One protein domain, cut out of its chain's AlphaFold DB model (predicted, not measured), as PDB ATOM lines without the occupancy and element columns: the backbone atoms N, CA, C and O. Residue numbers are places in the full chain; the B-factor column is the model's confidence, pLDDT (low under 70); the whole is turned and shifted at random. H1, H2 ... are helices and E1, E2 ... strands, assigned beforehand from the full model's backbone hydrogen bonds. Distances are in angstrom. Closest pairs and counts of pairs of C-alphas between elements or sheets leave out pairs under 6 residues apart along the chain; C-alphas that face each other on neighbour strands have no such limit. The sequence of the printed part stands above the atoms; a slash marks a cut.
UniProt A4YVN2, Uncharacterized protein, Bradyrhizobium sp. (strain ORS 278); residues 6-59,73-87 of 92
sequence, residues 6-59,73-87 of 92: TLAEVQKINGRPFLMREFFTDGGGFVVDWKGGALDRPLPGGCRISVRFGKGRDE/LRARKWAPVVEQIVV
ATOM      1  N   THR A   6      46.590 -56.791  -2.754       95.31
ATOM      2  CA  THR A   6      46.929 -56.964  -4.171       95.31
ATOM      3  C   THR A   6      46.197 -55.959  -5.064       95.31
ATOM      4  O   THR A   6      45.161 -55.398  -4.696       95.31
ATOM      5  N   LEU A   7      46.673 -55.792  -6.305       93.88
ATOM      6  CA  LEU A   7      45.954 -55.029  -7.338       93.88
ATOM      7  C   LEU A   7      44.492 -55.464  -7.500       93.88
ATOM      8  O   LEU A   7      43.605 -54.620  -7.631       93.88
ATOM      9  N   ALA A   8      44.242 -56.774  -7.499       95.44
ATOM     10  CA  ALA A   8      42.913 -57.332  -7.717       95.44
ATOM     11  C   ALA A   8      41.962 -57.010  -6.556       95.44
ATOM     12  O   ALA A   8      40.806 -56.656  -6.787       95.44
ATOM     13  N   GLU A   9      42.445 -57.076  -5.315       98.06
ATOM     14  CA  GLU A   9      41.655 -56.708  -4.137       98.06
ATOM     15  C   GLU A   9      41.318 -55.218  -4.138       98.06
ATOM     16  O   GLU A   9      40.164 -54.852  -3.917       98.06
ATOM     17  N   VAL A  10      42.283 -54.351  -4.463       97.25
ATOM     18  CA  VAL A  10      42.027 -52.907  -4.563       97.25
ATOM     19  C   VAL A  10      41.066 -52.596  -5.716       97.25
ATOM     20  O   VAL A  10      40.157 -51.791  -5.538       97.25
ATOM     21  N   GLN A  11      41.175 -53.275  -6.867       97.06
ATOM     22  CA  GLN A  11      40.190 -53.147  -7.954       97.06
ATOM     23  C   GLN A  11      38.792 -53.582  -7.510       97.06
ATOM     24  O   GLN A  11      37.819 -52.912  -7.853       97.06
ATOM     25  N   LYS A  12      38.680 -54.680  -6.752       97.88
ATOM     26  CA  LYS A  12      37.402 -55.169  -6.219       97.88
ATOM     27  C   LYS A  12      36.774 -54.150  -5.271       97.88
ATOM     28  O   LYS A  12      35.587 -53.873  -5.396       97.88
ATOM     29  N   ILE A  13      37.568 -53.560  -4.378       96.94
ATOM     30  CA  ILE A  13      37.117 -52.501  -3.461       96.94
ATOM     31  C   ILE A  13      36.696 -51.251  -4.241       96.94
ATOM     32  O   ILE A  13      35.645 -50.682  -3.968       96.94
ATOM     33  N   ASN A  14      37.481 -50.842  -5.240       97.44
ATOM     34  CA  ASN A  14      37.155 -49.700  -6.090       97.44
ATOM     35  C   ASN A  14      35.944 -49.963  -7.010       97.44
ATOM     36  O   ASN A  14      35.339 -49.026  -7.532       97.44
ATOM     37  N   GLY A  15      35.603 -51.233  -7.242       97.94
ATOM     38  CA  GLY A  15      34.539 -51.682  -8.141       97.94
ATOM     39  C   GLY A  15      34.883 -51.586  -9.631       97.94
ATOM     40  O   GLY A  15      34.036 -51.887 -10.469       97.94
ATOM     41  N   ARG A  16      36.098 -51.143  -9.987       97.25
ATOM     42  CA  ARG A  16      36.566 -50.973 -11.375       97.25
ATOM     43  C   ARG A  16      38.085 -50.781 -11.467       97.25
ATOM     44  O   ARG A  16      38.722 -50.447 -10.462       97.25
ATOM     45  N   PRO A  17      38.679 -50.933 -12.667       97.06
ATOM     46  CA  PRO A  17      40.060 -50.533 -12.904       97.06
ATOM     47  C   PRO A  17      40.307 -49.044 -12.639       97.06
ATOM     48  O   PRO A  17      39.530 -48.191 -13.055       97.06
ATOM     49  N   PHE A  18      41.429 -48.764 -11.988       96.38
ATOM     50  CA  PHE A  18      42.020 -47.443 -11.756       96.38
ATOM     51  C   PHE A  18      43.352 -47.291 -12.508       96.38
ATOM     52  O   PHE A  18      43.924 -48.293 -12.958       96.38
ATOM     53  N   LEU A  19      43.844 -46.056 -12.633       94.31
ATOM     54  CA  LEU A  19      45.133 -45.732 -13.247       94.31
ATOM     55  C   LEU A  19      46.229 -45.552 -12.203       94.31
ATOM     56  O   LEU A  19      46.021 -44.938 -11.155       94.31
ATOM     57  N   MET A  20      47.415 -46.031 -12.555       91.31
ATOM     58  CA  MET A  20      48.640 -45.877 -11.785       91.31
ATOM     59  C   MET A  20      49.742 -45.246 -12.631       91.31
ATOM     60  O   MET A  20      49.691 -45.341 -13.856       91.31
ATOM     61  N   ARG A  21      50.758 -44.661 -11.997       87.12
ATOM     62  CA  ARG A  21      51.995 -44.207 -12.654       87.12
ATOM     63  C   ARG A  21      53.234 -44.635 -11.863       87.12
ATOM     64  O   ARG A  21      53.089 -45.139 -10.759       87.12
ATOM     65  N   GLU A  22      54.421 -44.392 -12.424       75.94
ATOM     66  CA  GLU A  22      55.725 -44.446 -11.720       75.94
ATOM     67  C   GLU A  22      56.129 -45.813 -11.139       75.94
ATOM     68  O   GLU A  22      57.014 -45.910 -10.297       75.94
ATOM     69  N   PHE A  23      55.551 -46.896 -11.656       72.81
ATOM     70  CA  PHE A  23      55.699 -48.238 -11.093       72.81
ATOM     71  C   PHE A  23      57.151 -48.729 -10.950       72.81
ATOM     72  O   PHE A  23      57.470 -49.414  -9.982       72.81
ATOM     73  N   PHE A  24      58.028 -48.341 -11.881       69.06
ATOM     74  CA  PHE A  24      59.436 -48.763 -11.932       69.06
ATOM     75  C   PHE A  24      60.439 -47.670 -11.591       69.06
ATOM     76  O   PHE A  24      61.644 -47.907 -11.630       69.06
ATOM     77  N   THR A  25      59.966 -46.474 -11.249       69.12
ATOM     78  CA  THR A  25      60.828 -45.474 -10.619       69.12
ATOM     79  C   THR A  25      60.806 -45.694  -9.111       69.12
ATOM     80  O   THR A  25      60.056 -46.522  -8.584       69.12
ATOM     81  N   ASP A  26      61.602 -44.931  -8.372       63.47
ATOM     82  CA  ASP A  26      61.561 -44.954  -6.906       63.47
ATOM     83  C   ASP A  26      60.224 -44.475  -6.333       63.47
ATOM     84  O   ASP A  26      60.005 -44.576  -5.129       63.47
ATOM     85  N   GLY A  27      59.316 -44.000  -7.192       61.75
ATOM     86  CA  GLY A  27      57.940 -43.671  -6.862       61.75
ATOM     87  C   GLY A  27      57.018 -44.881  -6.702       61.75
ATOM     88  O   GLY A  27      56.051 -44.791  -5.962       61.75
ATOM     89  N   GLY A  28      57.303 -46.050  -7.281       71.69
ATOM     90  CA  GLY A  28      56.353 -47.174  -7.260       71.69
ATOM     91  C   GLY A  28      54.986 -46.831  -7.884       71.69
ATOM     92  O   GLY A  28      54.747 -45.733  -8.381       71.69
ATOM     93  N   GLY A  29      54.064 -47.791  -7.904       84.88
ATOM     94  CA  GLY A  29      52.775 -47.672  -8.589       84.88
ATOM     95  C   GLY A  29      51.788 -46.747  -7.877       84.88
ATOM     96  O   GLY A  29      50.861 -47.233  -7.229       84.88
ATOM     97  N   PHE A  30      51.952 -45.429  -7.982       91.06
ATOM     98  CA  PHE A  30      51.015 -44.462  -7.409       91.06
ATOM     99  C   PHE A  30      49.682 -44.495  -8.135       91.06
ATOM    100  O   PHE A  30      49.640 -44.295  -9.349       91.06
ATOM    101  N   VAL A  31      48.587 -44.667  -7.397       94.25
ATOM    102  CA  VAL A  31      47.245 -44.470  -7.945       94.25
ATOM    103  C   VAL A  31      47.008 -42.983  -8.178       94.25
ATOM    104  O   VAL A  31      47.120 -42.179  -7.256       94.25
ATOM    105  N   VAL A  32      46.659 -42.630  -9.414       93.06
ATOM    106  CA  VAL A  32      46.470 -41.232  -9.843       93.06
ATOM    107  C   VAL A  32      45.053 -40.906 -10.290       93.06
ATOM    108  O   VAL A  32      44.719 -39.736 -10.422       93.06
ATOM    109  N   ASP A  33      44.229 -41.919 -10.552       94.81
ATOM    110  CA  ASP A  33      42.837 -41.739 -10.967       94.81
ATOM    111  C   ASP A  33      42.051 -43.026 -10.675       94.81
ATOM    112  O   ASP A  33      42.337 -44.084 -11.246       94.81
ATOM    113  N   TRP A  34      41.057 -42.945  -9.787       96.81
ATOM    114  CA  TRP A  34      40.186 -44.065  -9.409       96.81
ATOM    115  C   TRP A  34      39.103 -44.375 -10.455       96.81
ATOM    116  O   TRP A  34      38.360 -45.353 -10.307       96.81
ATOM    117  N   LYS A  35      39.028 -43.578 -11.530       96.75
ATOM    118  CA  LYS A  35      38.119 -43.712 -12.677       96.75
ATOM    119  C   LYS A  35      36.640 -43.693 -12.297       96.75
ATOM    120  O   LYS A  35      35.841 -44.448 -12.865       96.75
ATOM    121  N   GLY A  36      36.259 -42.849 -11.334       96.38
ATOM    122  CA  GLY A  36      34.887 -42.780 -10.826       96.38
ATOM    123  C   GLY A  36      34.472 -44.017 -10.029       96.38
ATOM    124  O   GLY A  36      33.287 -44.350  -9.981       96.38
ATOM    125  N   GLY A  37      35.440 -44.759  -9.485       96.19
ATOM    126  CA  GLY A  37      35.191 -45.909  -8.622       96.19
ATOM    127  C   GLY A  37      34.813 -45.501  -7.200       96.19
ATOM    128  O   GLY A  37      34.734 -44.320  -6.864       96.19
ATOM    129  N   ALA A  38      34.577 -46.493  -6.344       95.81
ATOM    130  CA  ALA A  38      34.175 -46.251  -4.959       95.81
ATOM    131  C   ALA A  38      35.212 -45.423  -4.179       95.81
ATOM    132  O   ALA A  38      34.828 -44.612  -3.340       95.81
ATOM    133  N   LEU A  39      36.505 -45.586  -4.487       95.50
ATOM    134  CA  LEU A  39      37.603 -44.884  -3.813       95.50
ATOM    135  C   LEU A  39      37.843 -43.462  -4.342       95.50
ATOM    136  O   LEU A  39      38.635 -42.725  -3.763       95.50
ATOM    137  N   ASP A  40      37.141 -43.059  -5.404       95.50
ATOM    138  CA  ASP A  40      37.166 -41.685  -5.925       95.50
ATOM    139  C   ASP A  40      36.336 -40.720  -5.061       95.50
ATOM    140  O   ASP A  40      36.444 -39.496  -5.150       95.50
ATOM    141  N   ARG A  41      35.470 -41.279  -4.209       93.94
ATOM    142  CA  ARG A  41      34.584 -40.522  -3.327       93.94
ATOM    143  C   ARG A  41      35.236 -40.317  -1.960       93.94
ATOM    144  O   ARG A  41      35.954 -41.200  -1.489       93.94
ATOM    145  N   PRO A  42      34.949 -39.192  -1.285       93.25
ATOM    146  CA  PRO A  42      35.276 -39.049   0.123       93.25
ATOM    147  C   PRO A  42      34.654 -40.181   0.950       93.25
ATOM    148  O   PRO A  42      33.504 -40.571   0.735       93.25
ATOM    149  N   LEU A  43      35.419 -40.692   1.906       88.81
ATOM    150  CA  LEU A  43      34.947 -41.598   2.943       88.81
ATOM    151  C   LEU A  43      34.024 -40.852   3.924       88.81
ATOM    152  O   LEU A  43      34.029 -39.616   3.959       88.81
ATOM    153  N   PRO A  44      33.249 -41.571   4.761       87.94
ATOM    154  CA  PRO A  44      32.562 -40.955   5.892       87.94
ATOM    155  C   PRO A  44      33.536 -40.105   6.721       87.94
ATOM    156  O   PRO A  44      34.618 -40.571   7.076       87.94
ATOM    157  N   GLY A  45      33.177 -38.847   6.980       88.81
ATOM    158  CA  GLY A  45      34.076 -37.858   7.590       88.81
ATOM    159  C   GLY A  45      34.875 -37.009   6.593       88.81
ATOM    160  O   GLY A  45      35.678 -36.189   7.013       88.81
ATOM    161  N   GLY A  46      34.657 -37.173   5.284       93.12
ATOM    162  CA  GLY A  46      35.206 -36.298   4.241       93.12
ATOM    163  C   GLY A  46      36.637 -36.623   3.802       93.12
ATOM    164  O   GLY A  46      37.127 -36.021   2.847       93.12
ATOM    165  N   CYS A  47      37.302 -37.589   4.440       93.62
ATOM    166  CA  CYS A  47      38.662 -37.979   4.082       93.62
ATOM    167  C   CYS A  47      38.728 -38.631   2.696       93.62
ATOM    168  O   CYS A  47      37.835 -39.383   2.305       93.62
ATOM    169  N   ARG A  48      39.827 -38.426   1.973       93.75
ATOM    170  CA  ARG A  48      40.154 -39.171   0.747       93.75
ATOM    171  C   ARG A  48      41.347 -40.078   0.983       93.75
ATOM    172  O   ARG A  48      42.146 -39.842   1.886       93.75
ATOM    173  N   ILE A  49      41.490 -41.102   0.148       93.00
ATOM    174  CA  ILE A  49      42.634 -42.008   0.214       93.00
ATOM    175  C   ILE A  49      43.391 -42.045  -1.109       93.00
ATOM    176  O   ILE A  49      42.802 -42.064  -2.191       93.00
ATOM    177  N   SER A  50      44.713 -42.102  -1.004       92.38
ATOM    178  CA  SER A  50      45.604 -42.454  -2.105       92.38
ATOM    179  C   SER A  50      46.399 -43.693  -1.728       92.38
ATOM    180  O   SER A  50      46.648 -43.967  -0.554       92.38
ATOM    181  N   VAL A  51      46.780 -44.463  -2.738       95.31
ATOM    182  CA  VAL A  51      47.458 -45.746  -2.566       95.31
ATOM    183  C   VAL A  51      48.694 -45.761  -3.440       95.31
ATOM    184  O   VAL A  51      48.667 -45.273  -4.571       95.31
ATOM    185  N   ARG A  52      49.764 -46.354  -2.922       93.19
ATOM    186  CA  ARG A  52      50.975 -46.637  -3.678       93.19
ATOM    187  C   ARG A  52      51.289 -48.125  -3.589       93.19
ATOM    188  O   ARG A  52      51.311 -48.715  -2.506       93.19
ATOM    189  N   PHE A  53      51.528 -48.701  -4.755       92.06
ATOM    190  CA  PHE A  53      51.982 -50.070  -4.926       92.06
ATOM    191  C   PHE A  53      53.512 -50.138  -4.987       92.06
ATOM    192  O   PHE A  53      54.154 -49.228  -5.516       92.06
ATOM    193  N   GLY A  54      54.087 -51.225  -4.478       87.81
ATOM    194  CA  GLY A  54      55.506 -51.537  -4.664       87.81
ATOM    195  C   GLY A  54      55.865 -51.897  -6.109       87.81
ATOM    196  O   GLY A  54      54.985 -52.041  -6.960       87.81
ATOM    197  N   LYS A  55      57.163 -52.101  -6.376       75.44
ATOM    198  CA  LYS A  55      57.703 -52.450  -7.712       75.44
ATOM    199  C   LYS A  55      57.291 -53.856  -8.200       75.44
ATOM    200  O   LYS A  55      57.411 -54.158  -9.383       75.44
ATOM    201  N   GLY A  56      56.751 -54.707  -7.321       75.12
ATOM    202  CA  GLY A  56      56.354 -56.076  -7.667       75.12
ATOM    203  C   GLY A  56      57.545 -57.034  -7.817       75.12
ATOM    204  O   GLY A  56      58.630 -56.761  -7.318       75.12
ATOM    205  N   ARG A  57      57.327 -58.191  -8.460       70.31
ATOM    206  CA  ARG A  57      58.309 -59.292  -8.593       70.31
ATOM    207  C   ARG A  57      59.151 -59.261  -9.876       70.31
ATOM    208  O   ARG A  57      60.032 -60.098 -10.024       70.31
ATOM    209  N   ASP A  58      58.850 -58.366 -10.811       65.19
ATOM    210  CA  ASP A  58      59.502 -58.296 -12.124       65.19
ATOM    211  C   ASP A  58      60.002 -56.871 -12.365       65.19
ATOM    212  O   ASP A  58      59.261 -55.996 -12.807       65.19
ATOM    213  N   GLU A  59      61.268 -56.656 -12.020       59.09
ATOM    214  CA  GLU A  59      61.989 -55.384 -12.126       59.09
ATOM    215  C   GLU A  59      62.374 -55.003 -13.565       59.09
ATOM    216  O   GLU A  59      62.793 -53.874 -13.811       59.09
ATOM    217  N   LEU A  73      47.191 -56.568 -18.263       88.44
ATOM    218  CA  LEU A  73      47.793 -57.881 -18.005       88.44
ATOM    219  C   LEU A  73      49.245 -57.791 -17.508       88.44
ATOM    220  O   LEU A  73      49.643 -58.608 -16.684       88.44
ATOM    221  N   ARG A  74      50.028 -56.801 -17.960       83.69
ATOM    222  CA  ARG A  74      51.405 -56.577 -17.482       83.69
ATOM    223  C   ARG A  74      51.417 -56.141 -16.018       83.69
ATOM    224  O   ARG A  74      52.102 -56.769 -15.222       83.69
ATOM    225  N   ALA A  75      50.572 -55.173 -15.650       85.12
ATOM    226  CA  ALA A  75      50.443 -54.713 -14.264       85.12
ATOM    227  C   ALA A  75      50.109 -55.858 -13.298       85.12
ATOM    228  O   ALA A  75      50.658 -55.944 -12.202       85.12
ATOM    229  N   ARG A  76      49.243 -56.783 -13.727       86.44
ATOM    230  CA  ARG A  76      48.891 -57.973 -12.943       86.44
ATOM    231  C   ARG A  76      50.045 -58.963 -12.810       86.44
ATOM    232  O   ARG A  76      50.216 -59.523 -11.733       86.44
ATOM    233  N   LYS A  77      50.834 -59.168 -13.871       86.25
ATOM    234  CA  LYS A  77      51.998 -60.074 -13.858       86.25
ATOM    235  C   LYS A  77      53.082 -59.630 -12.879       86.25
ATOM    236  O   LYS A  77      53.689 -60.483 -12.247       86.25
ATOM    237  N   TRP A  78      53.272 -58.322 -12.706       85.62
ATOM    238  CA  TRP A  78      54.224 -57.788 -11.727       85.62
ATOM    239  C   TRP A  78      53.830 -58.105 -10.283       85.62
ATOM    240  O   TRP A  78      54.674 -58.041  -9.397       85.62
ATOM    241  N   ALA A  79      52.570 -58.488 -10.046       88.94
ATOM    242  CA  ALA A  79      52.050 -58.884  -8.742       88.94
ATOM    243  C   ALA A  79      52.435 -57.914  -7.606       88.94
ATOM    244  O   ALA A  79      52.910 -58.359  -6.557       88.94
ATOM    245  N   PRO A  80      52.267 -56.590  -7.789       89.50
ATOM    246  CA  PRO A  80      52.554 -55.657  -6.719       89.50
ATOM    247  C   PRO A  80      51.530 -55.779  -5.595       89.50
ATOM    248  O   PRO A  80      50.385 -56.215  -5.781       89.50
ATOM    249  N   VAL A  81      51.929 -55.257  -4.449       93.75
ATOM    250  CA  VAL A  81      51.063 -55.089  -3.292       93.75
ATOM    251  C   VAL A  81      51.108 -53.647  -2.807       93.75
ATOM    252  O   VAL A  81      52.024 -52.896  -3.143       93.75
ATOM    253  N   VAL A  82      50.087 -53.248  -2.056       95.88
ATOM    254  CA  VAL A  82      50.029 -51.939  -1.406       95.88
ATOM    255  C   VAL A  82      51.142 -51.835  -0.366       95.88
ATOM    256  O   VAL A  82      51.177 -52.618   0.581       95.88
ATOM    257  N   GLU A  83      52.006 -50.836  -0.515       94.12
ATOM    258  CA  GLU A  83      53.089 -50.537   0.435       94.12
ATOM    259  C   GLU A  83      52.832 -49.249   1.218       94.12
ATOM    260  O   GLU A  83      53.368 -49.064   2.307       94.12
ATOM    261  N   GLN A  84      51.971 -48.372   0.700       94.50
ATOM    262  CA  GLN A  84      51.604 -47.140   1.381       94.50
ATOM    263  C   GLN A  84      50.140 -46.789   1.120       94.50
ATOM    264  O   GLN A  84      49.634 -46.877  -0.004       94.50
ATOM    265  N   ILE A  85      49.478 -46.348   2.189       95.69
ATOM    266  CA  ILE A  85      48.143 -45.758   2.172       95.69
ATOM    267  C   ILE A  85      48.286 -44.346   2.730       95.69
ATOM    268  O   ILE A  85      48.791 -44.161   3.835       95.69
ATOM    269  N   VAL A  86      47.858 -43.355   1.956       93.62
ATOM    270  CA  VAL A  86      47.848 -41.948   2.357       93.62
ATOM    271  C   VAL A  86      46.408 -41.543   2.613       93.62
ATOM    272  O   VAL A  86      45.544 -41.761   1.763       93.62
ATOM    273  N   VAL A  87      46.157 -40.953   3.779       93.50
ATOM    274  CA  VAL A  87      44.856 -40.392   4.145       93.50
ATOM    275  C   VAL A  87      44.949 -38.878   4.039       93.50
ATOM    276  O   VAL A  87      45.778 -38.253   4.696       93.50
TER     277      VAL A  87
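Overview. This is residues 6 to 59 and 73 to 87 of the 92 residues of an uncharacterized protein of Bradyrhizobium sp. (strain ORS 278) (UniProt A4YVN2). The main picture is one twisted sheet of four antiparallel strands, with two short helices, H1 and H2, set off to one side of it, neither of them seated on the sheet. The long link from E2 to E3 reaches out to Gly 45 at one end of the long axis, and the stretch after E3 reaches out to Glu 59 at the other. The printed part has 69 residues with two named helices and four named strands, along the chain H1, E1, E2, E3, H2, E4; the sheet's order is E1, E2, E3, E4. The class is mixed, helices and strands, with 33 residues, under half, in named elements. The whole is compact, with a radius of gyration of the C-alphas of 11.8 A, yet elongated, spanning 38 by 22 by 15 A.

Arrangement. E1, residues 19 to 21, E2, residues 29 to 33, and E3, residues 48 to 53, form a meander, each strand the antiparallel neighbour of the one before. E1 and E2, a hairpin, stand at 136 degrees, with N 19 and O 33 within hydrogen-bond range at 2.8 A. E2 and E3, also a hairpin, stand at 145 degrees, with N 31 and O 51 at 2.9 A. The pairing of E2 is staggered: residues 29 to 30 pair with E3 and residues 30 to 33 with E1. E4, residues 82 to 87, is antiparallel to E3 at 161 degrees, with N 50 and O 86 at 2.9 A. The edge strands are E1 and E4. From edge to edge the strands' lines turn by 75 degrees. H1, residues 7 to 14, is only just not on the sheet, with 4 pairs of C-alphas within 10 A. H2, residues 73 to 77, is not on the sheet, with 2 such pairs. H1 and H2 are close but not clearly touching, their closest C-alphas being those of Leu 7 and Arg 76, 7.0 A apart. In H1 and H2 every O i to N i+4 pair is within hydrogen-bond range.

Along the chain. H1 begins at C-alpha 7 (45.954, -55.029, -7.338) and is 10.4 A long. E1 measures 7.1 A and E2 11.8 A. E3, 17.1 A long, begins at C-alpha 48 (40.154, -39.171, 0.747). H2 measures 6.3 A. E4, 13.8 A long, ends at C-alpha 87 (44.856, -40.392, 4.145).

Size, cuts and confidence. The C-alphas farthest apart are those of Gly 45 and Glu 59, 38.4 A. Residues 60 to 72 are not printed, and C-alphas 59 and 73 are 15.6 A apart across this cut. The link from E2 to E3, 14 residues, is long. The mean pLDDT of the printed part is 88.9; residues 24 to 27 and 58 to 59 are under 70.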